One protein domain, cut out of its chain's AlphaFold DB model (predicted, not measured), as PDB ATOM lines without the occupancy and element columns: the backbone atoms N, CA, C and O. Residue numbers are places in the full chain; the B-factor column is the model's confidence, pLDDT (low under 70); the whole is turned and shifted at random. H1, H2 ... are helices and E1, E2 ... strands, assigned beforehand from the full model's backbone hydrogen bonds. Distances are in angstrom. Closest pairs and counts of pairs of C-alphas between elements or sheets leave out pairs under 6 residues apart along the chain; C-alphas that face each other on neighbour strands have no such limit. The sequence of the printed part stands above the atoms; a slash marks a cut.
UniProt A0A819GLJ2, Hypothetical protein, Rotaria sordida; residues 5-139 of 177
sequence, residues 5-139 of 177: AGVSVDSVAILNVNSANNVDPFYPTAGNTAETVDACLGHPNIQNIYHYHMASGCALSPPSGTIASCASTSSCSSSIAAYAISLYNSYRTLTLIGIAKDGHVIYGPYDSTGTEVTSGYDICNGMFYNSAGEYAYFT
ATOM      1  N   ALA A   5       5.063 -49.854  19.375       95.56
ATOM      2  CA  ALA A   5       3.992 -49.266  18.574       95.56
ATOM      3  C   ALA A   5       3.311 -50.303  17.666       95.56
ATOM      4  O   ALA A   5       2.156 -50.118  17.296       95.56
ATOM      5  N   GLY A   6       3.985 -51.413  17.359       96.62
ATOM      6  CA  GLY A   6       3.442 -52.507  16.560       96.62
ATOM      7  C   GLY A   6       4.417 -53.672  16.422       96.62
ATOM      8  O   GLY A   6       5.473 -53.704  17.056       96.62
ATOM      9  N   VAL A   7       4.061 -54.626  15.571       97.31
ATOM     10  CA  VAL A   7       4.916 -55.755  15.192       97.31
ATOM     11  C   VAL A   7       4.920 -55.897  13.673       97.31
ATOM     12  O   VAL A   7       3.869 -55.788  13.037       97.31
ATOM     13  N   SER A   8       6.099 -56.089  13.085       97.62
ATOM     14  CA  SER A   8       6.252 -56.323  11.649       97.62
ATOM     15  C   SER A   8       5.969 -57.778  11.270       97.62
ATOM     16  O   SER A   8       5.873 -58.665  12.120       97.62
ATOM     17  N   VAL A   9       5.818 -58.042   9.972       97.19
ATOM     18  CA  VAL A   9       5.518 -59.383   9.431       97.19
ATOM     19  C   VAL A   9       6.616 -60.424   9.680       97.19
ATOM     20  O   VAL A   9       6.333 -61.618   9.679       97.19
ATOM     21  N   ASP A  10       7.845 -59.993   9.959       95.81
ATOM     22  CA  ASP A  10       8.966 -60.838  10.389       95.81
ATOM     23  C   ASP A  10       9.082 -60.955  11.922       95.81
ATOM     24  O   ASP A  10      10.070 -61.475  12.438       95.81
ATOM     25  N   SER A  11       8.055 -60.520  12.662       94.81
ATOM     26  CA  SER A  11       7.971 -60.558  14.132       94.81
ATOM     27  C   SER A  11       8.950 -59.644  14.879       94.81
ATOM     28  O   SER A  11       9.099 -59.771  16.096       94.81
ATOM     29  N   VAL A  12       9.595 -58.699  14.192       96.44
ATOM     30  CA  VAL A  12      10.414 -57.663  14.833       96.44
ATOM     31  C   VAL A  12       9.510 -56.575  15.425       96.44
ATOM     32  O   VAL A  12       8.448 -56.233  14.900       96.44
ATOM     33  N   ALA A  13       9.901 -56.036  16.580       96.44
ATOM     34  CA  ALA A  13       9.147 -54.963  17.211       96.44
ATOM     35  C   ALA A  13       9.280 -53.667  16.400       96.44
ATOM     36  O   ALA A  13      10.385 -53.230  16.079       96.44
ATOM     37  N   ILE A  14       8.150 -53.015  16.135       96.81
ATOM     38  CA  ILE A  14       8.115 -51.629  15.670       96.81
ATOM     39  C   ILE A  14       7.983 -50.779  16.928       96.81
ATOM     40  O   ILE A  14       6.961 -50.852  17.620       96.81
ATOM     41  N   LEU A  15       9.023 -50.027  17.273       95.00
ATOM     42  CA  LEU A  15       8.985 -49.131  18.426       95.00
ATOM     43  C   LEU A  15       8.463 -47.756  18.028       95.00
ATOM     44  O   LEU A  15       8.274 -47.439  16.855       95.00
ATOM     45  N   ASN A  16       8.201 -46.946  19.050       89.44
ATOM     46  CA  ASN A  16       7.928 -45.532  18.897       89.44
ATOM     47  C   ASN A  16       8.988 -44.904  17.993       89.44
ATOM     48  O   ASN A  16      10.177 -45.109  18.177       89.44
ATOM     49  N   VAL A  17       8.537 -44.111  17.040       92.69
ATOM     50  CA  VAL A  17       9.344 -43.415  16.035       92.69
ATOM     51  C   VAL A  17      10.336 -42.407  16.622       92.69
ATOM     52  O   VAL A  17      11.210 -41.929  15.909       92.69
ATOM     53  N   ASN A  18      10.210 -42.076  17.909       93.56
ATOM     54  CA  ASN A  18      11.171 -41.284  18.659       93.56
ATOM     55  C   ASN A  18      12.242 -42.167  19.313       93.56
ATOM     56  O   ASN A  18      11.932 -43.193  19.913       93.56
ATOM     57  N   SER A  19      13.473 -41.668  19.304       92.81
ATOM     58  CA  SER A  19      14.582 -42.148  20.134       92.81
ATOM     59  C   SER A  19      14.290 -42.041  21.636       92.81
ATOM     60  O   SER A  19      13.384 -41.319  22.083       92.81
ATOM     61  N   ALA A  20      15.169 -42.628  22.450       90.00
ATOM     62  CA  ALA A  20      15.148 -42.483  23.904       90.00
ATOM     63  C   ALA A  20      15.212 -41.013  24.385       90.00
ATOM     64  O   ALA A  20      14.706 -40.704  25.468       90.00
ATOM     65  N   ASN A  21      15.772 -40.112  23.567       90.75
ATOM     66  CA  ASN A  21      15.865 -38.669  23.817       90.75
ATOM     67  C   ASN A  21      14.619 -37.882  23.358       90.75
ATOM     68  O   ASN A  21      14.609 -36.654  23.424       90.75
ATOM     69  N   ASN A  22      13.558 -38.569  22.919       92.56
ATOM     70  CA  ASN A  22      12.327 -37.986  22.373       92.56
ATOM     71  C   ASN A  22      12.553 -37.118  21.119       92.56
ATOM     72  O   ASN A  22      11.842 -36.135  20.896       92.56
ATOM     73  N   VAL A  23      13.541 -37.484  20.301       95.38
ATOM     74  CA  VAL A  23      13.803 -36.885  18.981       95.38
ATOM     75  C   VAL A  23      13.767 -37.942  17.888       95.38
ATOM     76  O   VAL A  23      13.894 -39.128  18.181       95.38
ATOM     77  N   ASP A  24      13.626 -37.519  16.638       96.62
ATOM     78  CA  ASP A  24      13.788 -38.391  15.474       96.62
ATOM     79  C   ASP A  24      15.158 -39.098  15.519       96.62
ATOM     80  O   ASP A  24      16.178 -38.406  15.554       96.62
ATOM     81  N   PRO A  25      15.215 -40.442  15.525       95.94
ATOM     82  CA  PRO A  25      16.470 -41.181  15.621       95.94
ATOM     83  C   PRO A  25      17.347 -41.016  14.374       95.94
ATOM     84  O   PRO A  25      18.552 -41.207  14.449       95.94
ATOM     85  N   PHE A  26      16.793 -40.626  13.227       97.00
ATOM     86  CA  PHE A  26      17.508 -40.574  11.950       97.00
ATOM     87  C   PHE A  26      17.825 -39.150  11.492       97.00
ATOM     88  O   PHE A  26      18.871 -38.905  10.891       97.00
ATOM     89  N   TYR A  27      16.937 -38.202  11.795       97.44
ATOM     90  CA  TYR A  27      17.081 -36.785  11.455       97.44
ATOM     91  C   TYR A  27      16.855 -35.883  12.680       97.44
ATOM     92  O   TYR A  27      16.002 -34.986  12.636       97.44
ATOM     93  N   PRO A  28      17.593 -36.088  13.786       97.19
ATOM     94  CA  PRO A  28      17.350 -35.371  15.028       97.19
ATOM     95  C   PRO A  28      17.639 -33.871  14.908       97.19
ATOM     96  O   PRO A  28      18.408 -33.414  14.059       97.19
ATOM     97  N   THR A  29      17.048 -33.085  15.805       95.38
ATOM     98  CA  THR A  29      17.366 -31.660  15.945       95.38
ATOM     99  C   THR A  29      18.732 -31.423  16.594       95.38
ATOM    100  O   THR A  29      19.327 -32.314  17.205       95.38
ATOM    101  N   ALA A  30      19.248 -30.196  16.446       93.62
ATOM    102  CA  ALA A  30      20.571 -29.808  16.929       93.62
ATOM    103  C   ALA A  30      20.794 -30.174  18.409       93.62
ATOM    104  O   ALA A  30      19.925 -29.963  19.253       93.62
ATOM    105  N   GLY A  31      21.984 -30.700  18.712       92.94
ATOM    106  CA  GLY A  31      22.349 -31.180  20.051       92.94
ATOM    107  C   GLY A  31      22.122 -32.678  20.276       92.94
ATOM    108  O   GLY A  31      22.533 -33.191  21.311       92.94
ATOM    109  N   ASN A  32      21.537 -33.386  19.305       95.62
ATOM    110  CA  ASN A  32      21.358 -34.836  19.328       95.62
ATOM    111  C   ASN A  32      22.107 -35.495  18.159       95.62
ATOM    112  O   ASN A  32      22.376 -34.864  17.135       95.62
ATOM    113  N   THR A  33      22.455 -36.771  18.314       95.19
ATOM    114  CA  THR A  33      23.148 -37.568  17.293       95.19
ATOM    115  C   THR A  33      22.185 -38.581  16.694       95.19
ATOM    116  O   THR A  33      21.391 -39.163  17.426       95.19
ATOM    117  N   ALA A  34      22.257 -38.772  15.374       96.06
ATOM    118  CA  ALA A  34      21.479 -39.804  14.703       96.06
ATOM    119  C   ALA A  34      21.922 -41.194  15.181       96.06
ATOM    120  O   ALA A  34      23.119 -41.467  15.315       96.06
ATOM    121  N   GLU A  35      20.954 -42.060  15.437       95.50
ATOM    122  CA  GLU A  35      21.169 -43.449  15.800       95.50
ATOM    123  C   GLU A  35      21.745 -44.232  14.620       95.50
ATOM    124  O   GLU A  35      21.506 -43.939  13.444       95.50
ATOM    125  N   THR A  36      22.552 -45.238  14.941       95.69
ATOM    126  CA  THR A  36      23.167 -46.107  13.947       95.69
ATOM    127  C   THR A  36      22.310 -47.342  13.736       95.69
ATOM    128  O   THR A  36      21.874 -47.985  14.685       95.69
ATOM    129  N   VAL A  37      22.113 -47.703  12.470       97.31
ATOM    130  CA  VAL A  37      21.346 -48.888  12.076       97.31
ATOM    131  C   VAL A  37      22.116 -49.755  11.099       97.31
ATOM    132  O   VAL A  37      23.104 -49.338  10.475       97.31
ATOM    133  N   ASP A  38      21.657 -50.988  10.959       97.12
ATOM    134  CA  ASP A  38      22.101 -51.872   9.899       97.12
ATOM    135  C   ASP A  38      21.396 -51.568   8.558       97.12
ATOM    136  O   ASP A  38      20.569 -50.662   8.444       97.12
ATOM    137  N   ALA A  39      21.753 -52.295   7.501       96.25
ATOM    138  CA  ALA A  39      21.136 -52.155   6.180       96.25
ATOM    139  C   ALA A  39      19.656 -52.592   6.157       96.25
ATOM    140  O   ALA A  39      18.953 -52.346   5.181       96.25
ATOM    141  N   CYS A  40      19.168 -53.209   7.231       96.62
ATOM    142  CA  CYS A  40      17.763 -53.501   7.449       96.62
ATOM    143  C   CYS A  40      17.049 -52.392   8.229       96.62
ATOM    144  O   CYS A  40      15.875 -52.556   8.545       96.62
ATOM    145  N   LEU A  41      17.700 -51.259   8.497       97.00
ATOM    146  CA  LEU A  41      17.096 -50.099   9.157       97.00
ATOM    147  C   LEU A  41      16.596 -50.387  10.575       97.00
ATOM    148  O   LEU A  41      15.678 -49.726  11.065       97.00
ATOM    149  N   GLY A  42      17.216 -51.364  11.234       96.06
ATOM    150  CA  GLY A  42      16.996 -51.648  12.641       96.06
ATOM    151  C   GLY A  42      18.294 -51.667  13.435       96.06
ATOM    152  O   GLY A  42      19.407 -51.603  12.899       96.06
ATOM    153  N   HIS A  43      18.133 -51.722  14.750       95.75
ATOM    154  CA  HIS A  43      19.229 -51.853  15.700       95.75
ATOM    155  C   HIS A  43      18.733 -52.481  17.007       95.75
ATOM    156  O   HIS A  43      17.534 -52.470  17.299       95.75
ATOM    157  N   PRO A  44      19.634 -53.071  17.810       94.38
ATOM    158  CA  PRO A  44      19.304 -53.462  19.167       94.38
ATOM    159  C   PRO A  44      19.221 -52.245  20.093       94.38
ATOM    160  O   PRO A  44      19.963 -51.273  19.946       94.38
ATOM    161  N   ASN A  45      18.366 -52.329  21.110       90.44
ATOM    162  CA  ASN A  45      18.466 -51.461  22.283       90.44
ATOM    163  C   ASN A  45      19.533 -51.987  23.272       90.44
ATOM    164  O   ASN A  45      20.156 -53.029  23.053       90.44
ATOM    165  N   ILE A  46      19.704 -51.316  24.416       88.88
ATOM    166  CA  ILE A  46      20.668 -51.715  25.465       88.88
ATOM    167  C   ILE A  46      20.402 -53.103  26.083       88.88
ATOM    168  O   ILE A  46      21.268 -53.655  26.757       88.88
ATOM    169  N   GLN A  47      19.211 -53.668  25.871       90.62
ATOM    170  CA  GLN A  47      18.818 -55.013  26.306       90.62
ATOM    171  C   GLN A  47      18.960 -56.049  25.177       90.62
ATOM    172  O   GLN A  47      18.509 -57.182  25.332       90.62
ATOM    173  N   ASN A  48      19.597 -55.682  24.059       91.75
ATOM    174  CA  ASN A  48      19.771 -56.494  22.853       91.75
ATOM    175  C   ASN A  48      18.462 -56.879  22.144       91.75
ATOM    176  O   ASN A  48      18.404 -57.893  21.451       91.75
ATOM    177  N   ILE A  49      17.410 -56.069  22.290       92.12
ATOM    178  CA  ILE A  49      16.154 -56.266  21.561       92.12
ATOM    179  C   ILE A  49      16.243 -55.503  20.244       92.12
ATOM    180  O   ILE A  49      16.253 -54.270  20.240       92.12
ATOM    181  N   TYR A  50      16.323 -56.244  19.141       95.31
ATOM    182  CA  TYR A  50      16.327 -55.693  17.790       95.31
ATOM    183  C   TYR A  50      14.944 -55.151  17.419       95.31
ATOM    184  O   TYR A  50      13.929 -55.797  17.691       95.31
ATOM    185  N   HIS A  51      14.906 -53.959  16.832       96.38
ATOM    186  CA  HIS A  51      13.661 -53.272  16.520       96.38
ATOM    187  C   HIS A  51      13.795 -52.279  15.364       96.38
ATOM    188  O   HIS A  51      14.897 -51.961  14.912       96.38
ATOM    189  N   TYR A  52      12.643 -51.781  14.916       97.00
ATOM    190  CA  TYR A  52      12.502 -50.787  13.861       97.00
ATOM    191  C   TYR A  52      11.888 -49.483  14.378       97.00
ATOM    192  O   TYR A  52      10.908 -49.509  15.123       97.00
ATOM    193  N   HIS A  53      12.410 -48.354  13.892       96.06
ATOM    194  CA  HIS A  53      11.780 -47.026  13.988       96.06
ATOM    195  C   HIS A  53      11.210 -46.543  12.641       96.06
ATOM    196  O   HIS A  53      10.548 -45.513  12.566       96.06
ATOM    197  N   MET A  54      11.479 -47.279  11.559       95.38
ATOM    198  CA  MET A  54      10.973 -47.026  10.210       95.38
ATOM    199  C   MET A  54      10.796 -48.342   9.453       95.38
ATOM    200  O   MET A  54      11.182 -49.405   9.927       95.38
ATOM    201  N   ALA A  55      10.215 -48.274   8.262       92.12
ATOM    202  CA  ALA A  55       9.994 -49.439   7.416       92.12
ATOM    203  C   ALA A  55      11.298 -50.196   7.108       92.12
ATOM    204  O   ALA A  55      12.202 -49.639   6.485       92.12
ATOM    205  N   SER A  56      11.359 -51.486   7.443       95.25
ATOM    206  CA  SER A  56      12.460 -52.364   7.040       95.25
ATOM    207  C   SER A  56      12.077 -53.212   5.837       95.25
ATOM    208  O   SER A  56      11.170 -54.034   5.917       95.25
ATOM    209  N   GLY A  57      12.802 -53.076   4.727       91.38
ATOM    210  CA  GLY A  57      12.656 -53.999   3.596       91.38
ATOM    211  C   GLY A  57      13.000 -55.447   3.928       91.38
ATOM    212  O   GLY A  57      12.486 -56.370   3.296       91.38
ATOM    213  N   CYS A  58      13.847 -55.655   4.938       94.19
ATOM    214  CA  CYS A  58      14.234 -56.989   5.372       94.19
ATOM    215  C   CYS A  58      13.080 -57.749   6.026       94.19
ATOM    216  O   CYS A  58      13.112 -58.975   6.007       94.19
ATOM    217  N   ALA A  59      12.039 -57.055   6.503       93.19
ATOM    218  CA  ALA A  59      10.825 -57.708   6.979       93.19
ATOM    219  C   ALA A  59      10.106 -58.490   5.865       93.19
ATOM    220  O   ALA A  59       9.432 -59.480   6.132       93.19
ATOM    221  N   LEU A  60      10.266 -58.071   4.604       94.06
ATOM    222  CA  LEU A  60       9.701 -58.758   3.438       94.06
ATOM    223  C   LEU A  60      10.704 -59.692   2.760       94.06
ATOM    224  O   LEU A  60      10.341 -60.770   2.296       94.06
ATOM    225  N   SER A  61      11.958 -59.260   2.657       91.31
ATOM    226  CA  SER A  61      13.016 -59.997   1.970       91.31
ATOM    227  C   SER A  61      14.323 -59.880   2.750       91.31
ATOM    228  O   SER A  61      15.173 -59.052   2.400       91.31
ATOM    229  N   PRO A  62      14.509 -60.690   3.804       86.62
ATOM    230  CA  PRO A  62      15.731 -60.647   4.586       86.62
ATOM    231  C   PRO A  62      16.925 -61.090   3.723       86.62
ATOM    232  O   PRO A  62      16.825 -62.076   2.983       86.62
ATOM    233  N   PRO A  63      18.068 -60.385   3.782       85.56
ATOM    234  CA  PRO A  63      19.274 -60.816   3.092       85.56
ATOM    235  C   PRO A  63      19.790 -62.130   3.693       85.56
ATOM    236  O   PRO A  63      19.604 -62.421   4.873       85.56
ATOM    237  N   SER A  64      20.477 -62.931   2.880       86.62
ATOM    238  CA  SER A  64      21.169 -64.119   3.382       86.62
ATOM    239  C   SER A  64      22.485 -63.731   4.060       86.62
ATOM    240  O   SER A  64      23.290 -63.007   3.479       86.62
ATOM    241  N   GLY A  65      22.736 -64.275   5.251       89.25
ATOM    242  CA  GLY A  65      23.993 -64.088   5.977       89.25
ATOM    243  C   GLY A  65      24.020 -62.834   6.852       89.25
ATOM    244  O   GLY A  65      23.000 -62.408   7.386       89.25
ATOM    245  N   THR A  66      25.217 -62.281   7.053       90.50
ATOM    246  CA  THR A  66      25.426 -61.125   7.933       90.50
ATOM    247  C   THR A  66      24.863 -59.854   7.306       90.50
ATOM    248  O   THR A  66      25.245 -59.483   6.196       90.50
ATOM    249  N   ILE A  67      24.007 -59.152   8.046       93.56
ATOM    250  CA  ILE A  67      23.493 -57.841   7.646       93.56
ATOM    251  C   ILE A  67      24.612 -56.806   7.827       93.56
ATOM    252  O   ILE A  67      25.193 -56.673   8.905       93.56
ATOM    253  N   ALA A  68      24.947 -56.095   6.750       94.38
ATOM    254  CA  ALA A  68      25.946 -55.031   6.770       94.38
ATOM    255  C   ALA A  68      25.428 -53.793   7.521       94.38
ATOM    256  O   ALA A  68      24.223 -53.594   7.648       94.38
ATOM    257  N   SER A  69      26.321 -52.910   7.975       96.44
ATOM    258  CA  SER A  69      25.885 -51.632   8.550       96.44
ATOM    259  C   SER A  69      25.318 -50.706   7.467       96.44
ATOM    260  O   SER A  69      25.805 -50.707   6.327       96.44
ATOM    261  N   CYS A  70      24.359 -49.843   7.821       96.88
ATOM    262  CA  CYS A  70      23.864 -48.809   6.907       96.88
ATOM    263  C   CYS A  70      25.001 -47.886   6.440       96.88
ATOM    264  O   CYS A  70      25.085 -47.550   5.263       96.88
ATOM    265  N   ALA A  71      25.944 -47.567   7.333       96.69
ATOM    266  CA  ALA A  71      27.125 -46.759   7.026       96.69
ATOM    267  C   ALA A  71      28.035 -47.366   5.937       96.69
ATOM    268  O   ALA A  71      28.739 -46.632   5.249       96.69
ATOM    269  N   SER A  72      28.021 -48.693   5.770       96.44
ATOM    270  CA  SER A  72      28.772 -49.402   4.720       96.44
ATOM    271  C   SER A  72      27.969 -49.641   3.434       96.44
ATOM    272  O   SER A  72      28.515 -50.119   2.442       96.44
ATOM    273  N   THR A  73      26.682 -49.288   3.431       95.69
ATOM    274  CA  THR A  73      25.765 -49.466   2.303       95.69
ATOM    275  C   THR A  73      25.490 -48.105   1.675       95.69
ATOM    276  O   THR A  73      24.731 -47.314   2.224       95.69
ATOM    277  N   SER A  74      26.088 -47.820   0.515       96.25
ATOM    278  CA  SER A  74      26.112 -46.469  -0.076       96.25
ATOM    279  C   SER A  74      24.733 -45.825  -0.258       96.25
ATOM    280  O   SER A  74      24.575 -44.629  -0.008       96.25
ATOM    281  N   SER A  75      23.720 -46.593  -0.663       95.00
ATOM    282  CA  SER A  75      22.342 -46.105  -0.792       95.00
ATOM    283  C   SER A  75      21.719 -45.754   0.563       95.00
ATOM    284  O   SER A  75      21.053 -44.727   0.667       95.00
ATOM    285  N   CYS A  76      21.994 -46.550   1.598       96.44
ATOM    286  CA  CYS A  76      21.528 -46.323   2.963       96.44
ATOM    287  C   CYS A  76      22.212 -45.109   3.603       96.44
ATOM    288  O   CYS A  76      21.540 -44.192   4.072       96.44
ATOM    289  N   SER A  77      23.546 -45.049   3.545       96.00
ATOM    290  CA  SER A  77      24.336 -43.970   4.148       96.00
ATOM    291  C   SER A  77      24.097 -42.602   3.504       96.00
ATOM    292  O   SER A  77      24.328 -41.580   4.142       96.00
ATOM    293  N   SER A  78      23.667 -42.566   2.237       96.44
ATOM    294  CA  SER A  78      23.394 -41.311   1.523       96.44
ATOM    295  C   SER A  78      22.071 -40.674   1.946       96.44
ATOM    296  O   SER A  78      21.973 -39.454   2.048       96.44
ATOM    297  N   SER A  79      21.031 -41.485   2.153       96.50
ATOM    298  CA  SER A  79      19.733 -41.025   2.645       96.50
ATOM    299  C   SER A  79      18.925 -42.213   3.141       96.50
ATOM    300  O   SER A  79      18.328 -42.944   2.349       96.50
ATOM    301  N   ILE A  80      18.866 -42.371   4.459       97.31
ATOM    302  CA  ILE A  80      18.145 -43.470   5.097       97.31
ATOM    303  C   ILE A  80      16.645 -43.440   4.766       97.31
ATOM    304  O   ILE A  80      16.072 -44.478   4.453       97.31
ATOM    305  N   ALA A  81      16.024 -42.253   4.696       97.25
ATOM    306  CA  ALA A  81      14.619 -42.114   4.316       97.25
ATOM    307  C   ALA A  81      14.356 -42.510   2.855       97.25
ATOM    308  O   ALA A  81      13.367 -43.178   2.566       97.25
ATOM    309  N   ALA A  82      15.226 -42.120   1.915       97.12
ATOM    310  CA  ALA A  82      15.067 -42.532   0.518       97.12
ATOM    311  C   ALA A  82      15.355 -44.030   0.343       97.12
ATOM    312  O   ALA A  82      14.676 -44.709  -0.429       97.12
ATOM    313  N   TYR A  83      16.337 -44.543   1.081       97.62
ATOM    314  CA  TYR A  83      16.672 -45.955   1.089       97.62
ATOM    315  C   TYR A  83      15.518 -46.806   1.626       97.62
ATOM    316  O   TYR A  83      15.148 -47.768   0.954       97.62
ATOM    317  N   ALA A  84      14.880 -46.398   2.729       97.25
ATOM    318  CA  ALA A  84      13.714 -47.068   3.305       97.25
ATOM    319  C   ALA A  84      12.615 -47.313   2.266       97.25
ATOM    320  O   ALA A  84      12.113 -48.424   2.173       97.25
ATOM    321  N   ILE A  85      12.304 -46.324   1.422       97.38
ATOM    322  CA  ILE A  85      11.323 -46.486   0.335       97.38
ATOM    323  C   ILE A  85      11.856 -47.382  -0.781       97.38
ATOM    324  O   ILE A  85      11.129 -48.231  -1.293       97.38
ATOM    325  N   SER A  86      13.130 -47.226  -1.153       96.56
ATOM    326  CA  SER A  86      13.733 -47.987  -2.254       96.56
ATOM    327  C   SER A  86      13.704 -49.501  -2.032       96.56
ATOM    328  O   SER A  86      13.617 -50.264  -2.997       96.56
ATOM    329  N   LEU A  87      13.709 -49.934  -0.768       95.88
ATOM    330  CA  LEU A  87      13.580 -51.336  -0.388       95.88
ATOM    331  C   LEU A  87      12.231 -51.954  -0.800       95.88
ATOM    332  O   LEU A  87      12.126 -53.170  -0.941       95.88
ATOM    333  N   TYR A  88      11.217 -51.123  -1.054       97.06
ATOM    334  CA  TYR A  88       9.877 -51.538  -1.471       97.06
ATOM    335  C   TYR A  88       9.636 -51.393  -2.979       97.06
ATOM    336  O   TYR A  88       8.512 -51.585  -3.437       97.06
ATOM    337  N   ASN A  89      10.661 -51.099  -3.788       95.44
ATOM    338  CA  ASN A  89      10.506 -50.910  -5.240       95.44
ATOM    339  C   ASN A  89       9.909 -52.132  -5.966       95.44
ATOM    340  O   ASN A  89       9.256 -51.973  -6.998       95.44
ATOM    341  N   SER A  90      10.111 -53.341  -5.436       95.69
ATOM    342  CA  SER A  90       9.509 -54.582  -5.950       95.69
ATOM    343  C   SER A  90       8.106 -54.865  -5.393       95.69
ATOM    344  O   SER A  90       7.455 -55.804  -5.836       95.69
ATOM    345  N   TYR A  91       7.628 -54.040  -4.459       96.56
ATOM    346  CA  TYR A  91       6.388 -54.193  -3.693       96.56
ATOM    347  C   TYR A  91       5.494 -52.946  -3.828       96.56
ATOM    348  O   TYR A  91       4.954 -52.425  -2.852       96.56
ATOM    349  N   ARG A  92       5.351 -52.427  -5.058       97.38
ATOM    350  CA  ARG A  92       4.574 -51.211  -5.373       97.38
ATOM    351  C   ARG A  92       3.065 -51.458  -5.386       97.38
ATOM    352  O   ARG A  92       2.415 -51.355  -6.421       97.38
ATOM    353  N   THR A  93       2.528 -51.822  -4.232       97.31
ATOM    354  CA  THR A  93       1.102 -52.037  -3.963       97.31
ATOM    355  C   THR A  93       0.851 -51.937  -2.453       97.31
ATOM    356  O   THR A  93       1.803 -51.723  -1.696       97.31
ATOM    357  N   LEU A  94      -0.394 -52.160  -2.007       97.25
ATOM    358  CA  LEU A  94      -0.759 -52.306  -0.593       97.25
ATOM    359  C   LEU A  94      -0.086 -53.540   0.017       97.25
ATOM    360  O   LEU A  94      -0.663 -54.621   0.126       97.25
ATOM    361  N   THR A  95       1.173 -53.372   0.394       98.00
ATOM    362  CA  THR A  95       2.001 -54.433   0.953       98.00
ATOM    363  C   THR A  95       1.885 -54.389   2.460       98.00
ATOM    364  O   THR A  95       2.318 -53.418   3.073       98.00
ATOM    365  N   LEU A  96       1.279 -55.413   3.059       97.75
ATOM    366  CA  LEU A  96       1.217 -55.565   4.511       97.75
ATOM    367  C   LEU A  96       2.637 -55.735   5.064       97.75
ATOM    368  O   LEU A  96       3.324 -56.685   4.690       97.75
ATOM    369  N   ILE A  97       3.062 -54.842   5.958       97.44
ATOM    370  CA  ILE A  97       4.387 -54.913   6.597       97.44
ATOM    371  C   ILE A  97       4.312 -55.113   8.109       97.44
ATOM    372  O   ILE A  97       5.322 -55.437   8.730       97.44
ATOM    373  N   GLY A  98       3.131 -54.945   8.706       97.75
ATOM    374  CA  GLY A  98       2.923 -55.157  10.130       97.75
ATOM    375  C   GLY A  98       1.519 -54.797  10.595       97.75
ATOM    376  O   GLY A  98       0.654 -54.406   9.810       97.75
ATOM    377  N   ILE A  99       1.319 -54.911  11.901       98.12
ATOM    378  CA  ILE A  99       0.110 -54.480  12.600       98.12
ATOM    379  C   ILE A  99       0.505 -53.559  13.752       98.12
ATOM    380  O   ILE A  99       1.425 -53.852  14.524       98.12
ATOM    381  N   ALA A 100      -0.169 -52.420  13.847       97.94
ATOM    382  CA  ALA A 100       0.006 -51.485  14.941       97.94
ATOM    383  C   ALA A 100      -0.690 -52.002  16.206       97.94
ATOM    384  O   ALA A 100      -1.586 -52.846  16.169       97.94
ATOM    385  N   LYS A 101      -0.270 -51.498  17.364       96.75
ATOM    386  CA  LYS A 101      -0.768 -51.926  18.678       96.75
ATOM    387  C   LYS A 101      -2.262 -51.651  18.880       96.75
ATOM    388  O   LYS A 101      -2.898 -52.329  19.682       96.75
ATOM    389  N   ASP A 102      -2.809 -50.667  18.178       96.81
ATOM    390  CA  ASP A 102      -4.240 -50.346  18.153       96.81
ATOM    391  C   ASP A 102      -5.053 -51.253  17.208       96.81
ATOM    392  O   ASP A 102      -6.274 -51.137  17.156       96.81
ATOM    393  N   GLY A 103      -4.397 -52.179  16.502       97.25
ATOM    394  CA  GLY A 103      -5.022 -53.164  15.623       97.25
ATOM    395  C   GLY A 103      -5.129 -52.739  14.160       97.25
ATOM    396  O   GLY A 103      -5.541 -53.557  13.337       97.25
ATOM    397  N   HIS A 104      -4.739 -51.511  13.804       98.31
ATOM    398  CA  HIS A 104      -4.728 -51.088  12.405       98.31
ATOM    399  C   HIS A 104      -3.546 -51.691  11.646       98.31
ATOM    400  O   HIS A 104      -2.449 -51.893  12.176       98.31
ATOM    401  N   VAL A 105      -3.773 -51.958  10.363       98.25
ATOM    402  CA  VAL A 105      -2.739 -52.452   9.455       98.25
ATOM    403  C   VAL A 105      -1.680 -51.376   9.220       98.25
ATOM    404  O   VAL A 105      -1.991 -50.188   9.118       98.25
ATOM    405  N   ILE A 106      -0.429 -51.814   9.100       98.56
ATOM    406  CA  ILE A 106       0.678 -51.004   8.607       98.56
ATOM    407  C   ILE A 106       1.035 -51.505   7.207       98.56
ATOM    408  O   ILE A 106       1.453 -52.656   7.031       98.56
ATOM    409  N   TYR A 107       0.878 -50.632   6.219       98.50
ATOM    410  CA  TYR A 107       1.293 -50.862   4.844       98.50
ATOM    411  C   TYR A 107       2.665 -50.249   4.558       98.50
ATOM    412  O   TYR A 107       3.098 -49.288   5.199       98.50
ATOM    413  N   GLY A 108       3.334 -50.810   3.551       98.00
ATOM    414  CA  GLY A 108       4.500 -50.207   2.915       98.00
ATOM    415  C   GLY A 108       4.174 -48.859   2.250       98.00
ATOM    416  O   GLY A 108       3.074 -48.323   2.386       98.00
ATOM    417  N   PRO A 109       5.120 -48.279   1.499       98.06
ATOM    418  CA  PRO A 109       5.029 -46.880   1.094       98.06
ATOM    419  C   PRO A 109       4.154 -46.614  -0.130       98.06
ATOM    420  O   PRO A 109       4.093 -45.476  -0.585       98.06
ATOM    421  N   TYR A 110       3.500 -47.634  -0.686       98.12
ATOM    422  CA  TYR A 110       2.723 -47.524  -1.915       98.12
ATOM    423  C   TYR A 110       1.243 -47.820  -1.675       98.12
ATOM    424  O   TYR A 110       0.891 -48.726  -0.920       98.12
ATOM    425  N   ASP A 111       0.379 -47.070  -2.352       96.44
ATOM    426  CA  ASP A 111      -1.059 -47.324  -2.379       96.44
ATOM    427  C   ASP A 111      -1.436 -48.468  -3.346       96.44
ATOM    428  O   ASP A 111      -0.584 -49.109  -3.974       96.44
ATOM    429  N   SER A 112      -2.737 -48.730  -3.497       95.50
ATOM    430  CA  SER A 112      -3.260 -49.779  -4.385       95.50
ATOM    431  C   SER A 112      -2.976 -49.541  -5.872       95.50
ATOM    432  O   SER A 112      -3.040 -50.486  -6.658       95.50
ATOM    433  N   THR A 113      -2.626 -48.313  -6.262       95.75
ATOM    434  CA  THR A 113      -2.234 -47.938  -7.629       95.75
ATOM    435  C   THR A 113      -0.726 -48.058  -7.866       95.75
ATOM    436  O   THR A 113      -0.259 -47.892  -8.994       95.75
ATOM    437  N   GLY A 114       0.050 -48.349  -6.816       97.38
ATOM    438  CA  GLY A 114       1.511 -48.368  -6.851       97.38
ATOM    439  C   GLY A 114       2.145 -46.978  -6.780       97.38
ATOM    440  O   GLY A 114       3.334 -46.825  -7.103       97.38
ATOM    441  N   THR A 115       1.376 -45.964  -6.374       97.31
ATOM    442  CA  THR A 115       1.847 -44.592  -6.155       97.31
ATOM    443  C   THR A 115       2.398 -44.460  -4.744       97.31
ATOM    444  O   THR A 115       1.827 -44.993  -3.798       97.31
ATOM    445  N   GLU A 116       3.543 -43.788  -4.598       97.75
ATOM    446  CA  GLU A 116       4.135 -43.558  -3.279       97.75
ATOM    447  C   GLU A 116       3.260 -42.597  -2.468       97.75
ATOM    448  O   GLU A 116       2.914 -41.506  -2.935       97.75
ATOM    449  N   VAL A 117       2.945 -42.979  -1.234       97.00
ATOM    450  CA  VAL A 117       2.178 -42.156  -0.304       97.00
ATOM    451  C   VAL A 117       3.061 -41.014   0.192       97.00
ATOM    452  O   VAL A 117       3.985 -41.193   0.982       97.00
ATOM    453  N   THR A 118       2.777 -39.811  -0.305       96.44
ATOM    454  CA  THR A 118       3.519 -38.581   0.027       96.44
ATOM    455  C   THR A 118       2.644 -37.507   0.678       96.44
ATOM    456  O   THR A 118       3.175 -36.554   1.252       96.44
ATOM    457  N   SER A 119       1.323 -37.691   0.666       94.69
ATOM    458  CA  SER A 119       0.302 -36.839   1.287       94.69
ATOM    459  C   SER A 119      -0.944 -37.673   1.631       94.69
ATOM    460  O   SER A 119      -0.955 -38.882   1.402       94.69
ATOM    461  N   GLY A 120      -1.987 -37.053   2.196       94.50
ATOM    462  CA  GLY A 120      -3.232 -37.738   2.575       94.50
ATOM    463  C   GLY A 120      -3.232 -38.356   3.979       94.50
ATOM    464  O   GLY A 120      -4.283 -38.812   4.432       94.50
ATOM    465  N   TYR A 121      -2.090 -38.328   4.673       95.88
ATOM    466  CA  TYR A 121      -1.925 -38.844   6.030       95.88
ATOM    467  C   TYR A 121      -2.079 -37.779   7.122       95.88
ATOM    468  O   TYR A 121      -1.816 -36.584   6.932       95.88
ATOM    469  N   ASP A 122      -2.525 -38.247   8.282       96.62
ATOM    470  CA  ASP A 122      -2.675 -37.491   9.522       96.62
ATOM    471  C   ASP A 122      -1.360 -37.395  10.319       96.62
ATOM    472  O   ASP A 122      -0.314 -37.907   9.914       96.62
ATOM    473  N   ILE A 123      -1.410 -36.737  11.482       95.50
ATOM    474  CA  ILE A 123      -0.268 -36.592  12.402       95.50
ATOM    475  C   ILE A 123       0.320 -37.931  12.889       95.50
ATOM    476  O   ILE A 123       1.480 -37.979  13.297       95.50
ATOM    477  N   CYS A 124      -0.461 -39.015  12.855       96.06
ATOM    478  CA  CYS A 124      -0.039 -40.359  13.243       96.06
ATOM    479  C   CYS A 124       0.568 -41.150  12.079       96.06
ATOM    480  O   CYS A 124       1.040 -42.268  12.302       96.06
ATOM    481  N   ASN A 125       0.599 -40.552  10.879       96.69
ATOM    482  CA  ASN A 125       1.055 -41.139   9.622       96.69
ATOM    483  C   ASN A 125       0.181 -42.318   9.165       96.69
ATOM    484  O   ASN A 125       0.652 -43.295   8.578       96.69
ATOM    485  N   GLY A 126      -1.120 -42.210   9.440       97.50
ATOM    486  CA  GLY A 126      -2.142 -43.045   8.826       97.50
ATOM    487  C   GLY A 126      -3.129 -42.235   7.998       97.50
ATOM    488  O   GLY A 126      -3.187 -41.007   8.072       97.50
ATOM    489  N   MET A 127      -3.877 -42.929   7.147       97.00
ATOM    490  CA  MET A 127      -4.865 -42.324   6.262       97.00
ATOM    491  C   MET A 127      -6.042 -43.257   6.011       97.00
ATOM    492  O   MET A 127      -5.900 -44.483   6.015       97.00
ATOM    493  N   PHE A 128      -7.195 -42.658   5.719       97.31
ATOM    494  CA  PHE A 128      -8.279 -43.383   5.076       97.31
ATOM    495  C   PHE A 128      -7.889 -43.646   3.621       97.31
ATOM    496  O   PHE A 128      -7.518 -42.722   2.901       97.31
ATOM    497  N   TYR A 129      -7.910 -44.901   3.182       95.56
ATOM    498  CA  TYR A 129      -7.268 -45.279   1.912       95.56
ATOM    499  C   TYR A 129      -8.231 -45.839   0.862       95.56
ATOM    500  O   TYR A 129      -7.810 -46.157  -0.252       95.56
ATOM    501  N   ASN A 130      -9.521 -45.964   1.186       94.31
ATOM    502  CA  ASN A 130     -10.532 -46.445   0.251       94.31
ATOM    503  C   ASN A 130     -11.932 -45.887   0.538       94.31
ATOM    504  O   ASN A 130     -12.208 -45.311   1.586       94.31
ATOM    505  N   SER A 131     -12.853 -46.110  -0.401       93.31
ATOM    506  CA  SER A 131     -14.244 -45.650  -0.307       93.31
ATOM    507  C   SER A 131     -15.063 -46.318   0.802       93.31
ATOM    508  O   SER A 131     -16.182 -45.884   1.057       93.31
ATOM    509  N   ALA A 132     -14.546 -47.378   1.430       94.25
ATOM    510  CA  ALA A 132     -15.176 -48.001   2.588       94.25
ATOM    511  C   ALA A 132     -14.850 -47.260   3.899       94.25
ATOM    512  O   ALA A 132     -15.419 -47.596   4.935       94.25
ATOM    513  N   GLY A 133     -13.972 -46.249   3.862       92.62
ATOM    514  CA  GLY A 133     -13.566 -45.501   5.050       92.62
ATOM    515  C   GLY A 133     -12.634 -46.303   5.958       92.62
ATOM    516  O   GLY A 133     -12.612 -46.081   7.166       92.62
ATOM    517  N   GLU A 134     -11.875 -47.252   5.403       95.94
ATOM    518  CA  GLU A 134     -10.891 -48.009   6.176       95.94
ATOM    519  C   GLU A 134      -9.631 -47.177   6.424       95.94
ATOM    520  O   GLU A 134      -9.140 -46.491   5.525       95.94
ATOM    521  N   TYR A 135      -9.097 -47.277   7.642       97.88
ATOM    522  CA  TYR A 135      -7.901 -46.573   8.094       97.88
ATOM    523  C   TYR A 135      -6.712 -47.529   8.216       97.88
ATOM    524  O   TYR A 135      -6.842 -48.636   8.743       97.88
ATOM    525  N   ALA A 136      -5.544 -47.091   7.751       98.25
ATOM    526  CA  ALA A 136      -4.288 -47.815   7.912       98.25
ATOM    527  C   ALA A 136      -3.108 -46.845   8.040       98.25
ATOM    528  O   ALA A 136      -3.166 -45.710   7.561       98.25
ATOM    529  N   TYR A 137      -2.020 -47.314   8.645       98.44
ATOM    530  CA  TYR A 137      -0.739 -46.611   8.628       98.44
ATOM    531  C   TYR A 137       0.004 -46.912   7.333       98.44
ATOM    532  O   TYR A 137      -0.026 -48.042   6.846       98.44
ATOM    533  N   PHE A 138       0.710 -45.919   6.803       98.12
ATOM    534  CA  PHE A 138       1.559 -46.078   5.625       98.12
ATOM    535  C   PHE A 138       2.965 -45.630   5.957       98.12
ATOM    536  O   PHE A 138       3.163 -44.611   6.616       98.12
ATOM    537  N   THR A 139       3.966 -46.364   5.491       97.75
ATOM    538  CA  THR A 139       5.340 -45.907   5.685       97.75
ATOM    539  C   THR A 139       5.684 -44.774   4.735       97.75
ATOM    540  O   THR A 139       5.341 -44.842   3.559       97.75
TER     541      THR A 139
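AT A GLANCE: This is residues 5 to 139 of the 177 residues of the protein "Hypothetical protein" of Rotaria sordida (UniProt A0A819GLJ2). This domain has little regular structure: eight short strands form one sheet, curled like part of a barrel, with two helices off it and long loops. Of 135 printed residues, 40 are in named elements, class mixed: four strands, two helices, four strands. The whole is compact, radius of gyration of the C-alphas 14.7 A, spanning 42 by 32 by 26 A.

HOW THE PARTS SIT: The mixed sheet runs E3, residues 42 to 44; E4, 50 to 52; E2, 13 to 15; E1, 5 to 8; E5, 96 to 100; E6, 105 to 107; E8, 135 to 138; E7, 126 to 128. In hairpin E1 and E2, find N 14 and O 6 within hydrogen-bond range, 2.9 A. H1, 74 to 78, and H2, 80 to 86, touch only at the corner, C-alphas 76 and 83 being 5.2 A apart.

IN THESE COORDINATES: Find C-alpha 5, where E1 begins, at (3.992, -49.266, 18.574); E8 ends at C-alpha 138, (1.559, -46.078, 5.625).

THE WHOLE: The printed part has no cut; E2 to E3, E4 to H1 and E6 to E7 are long links.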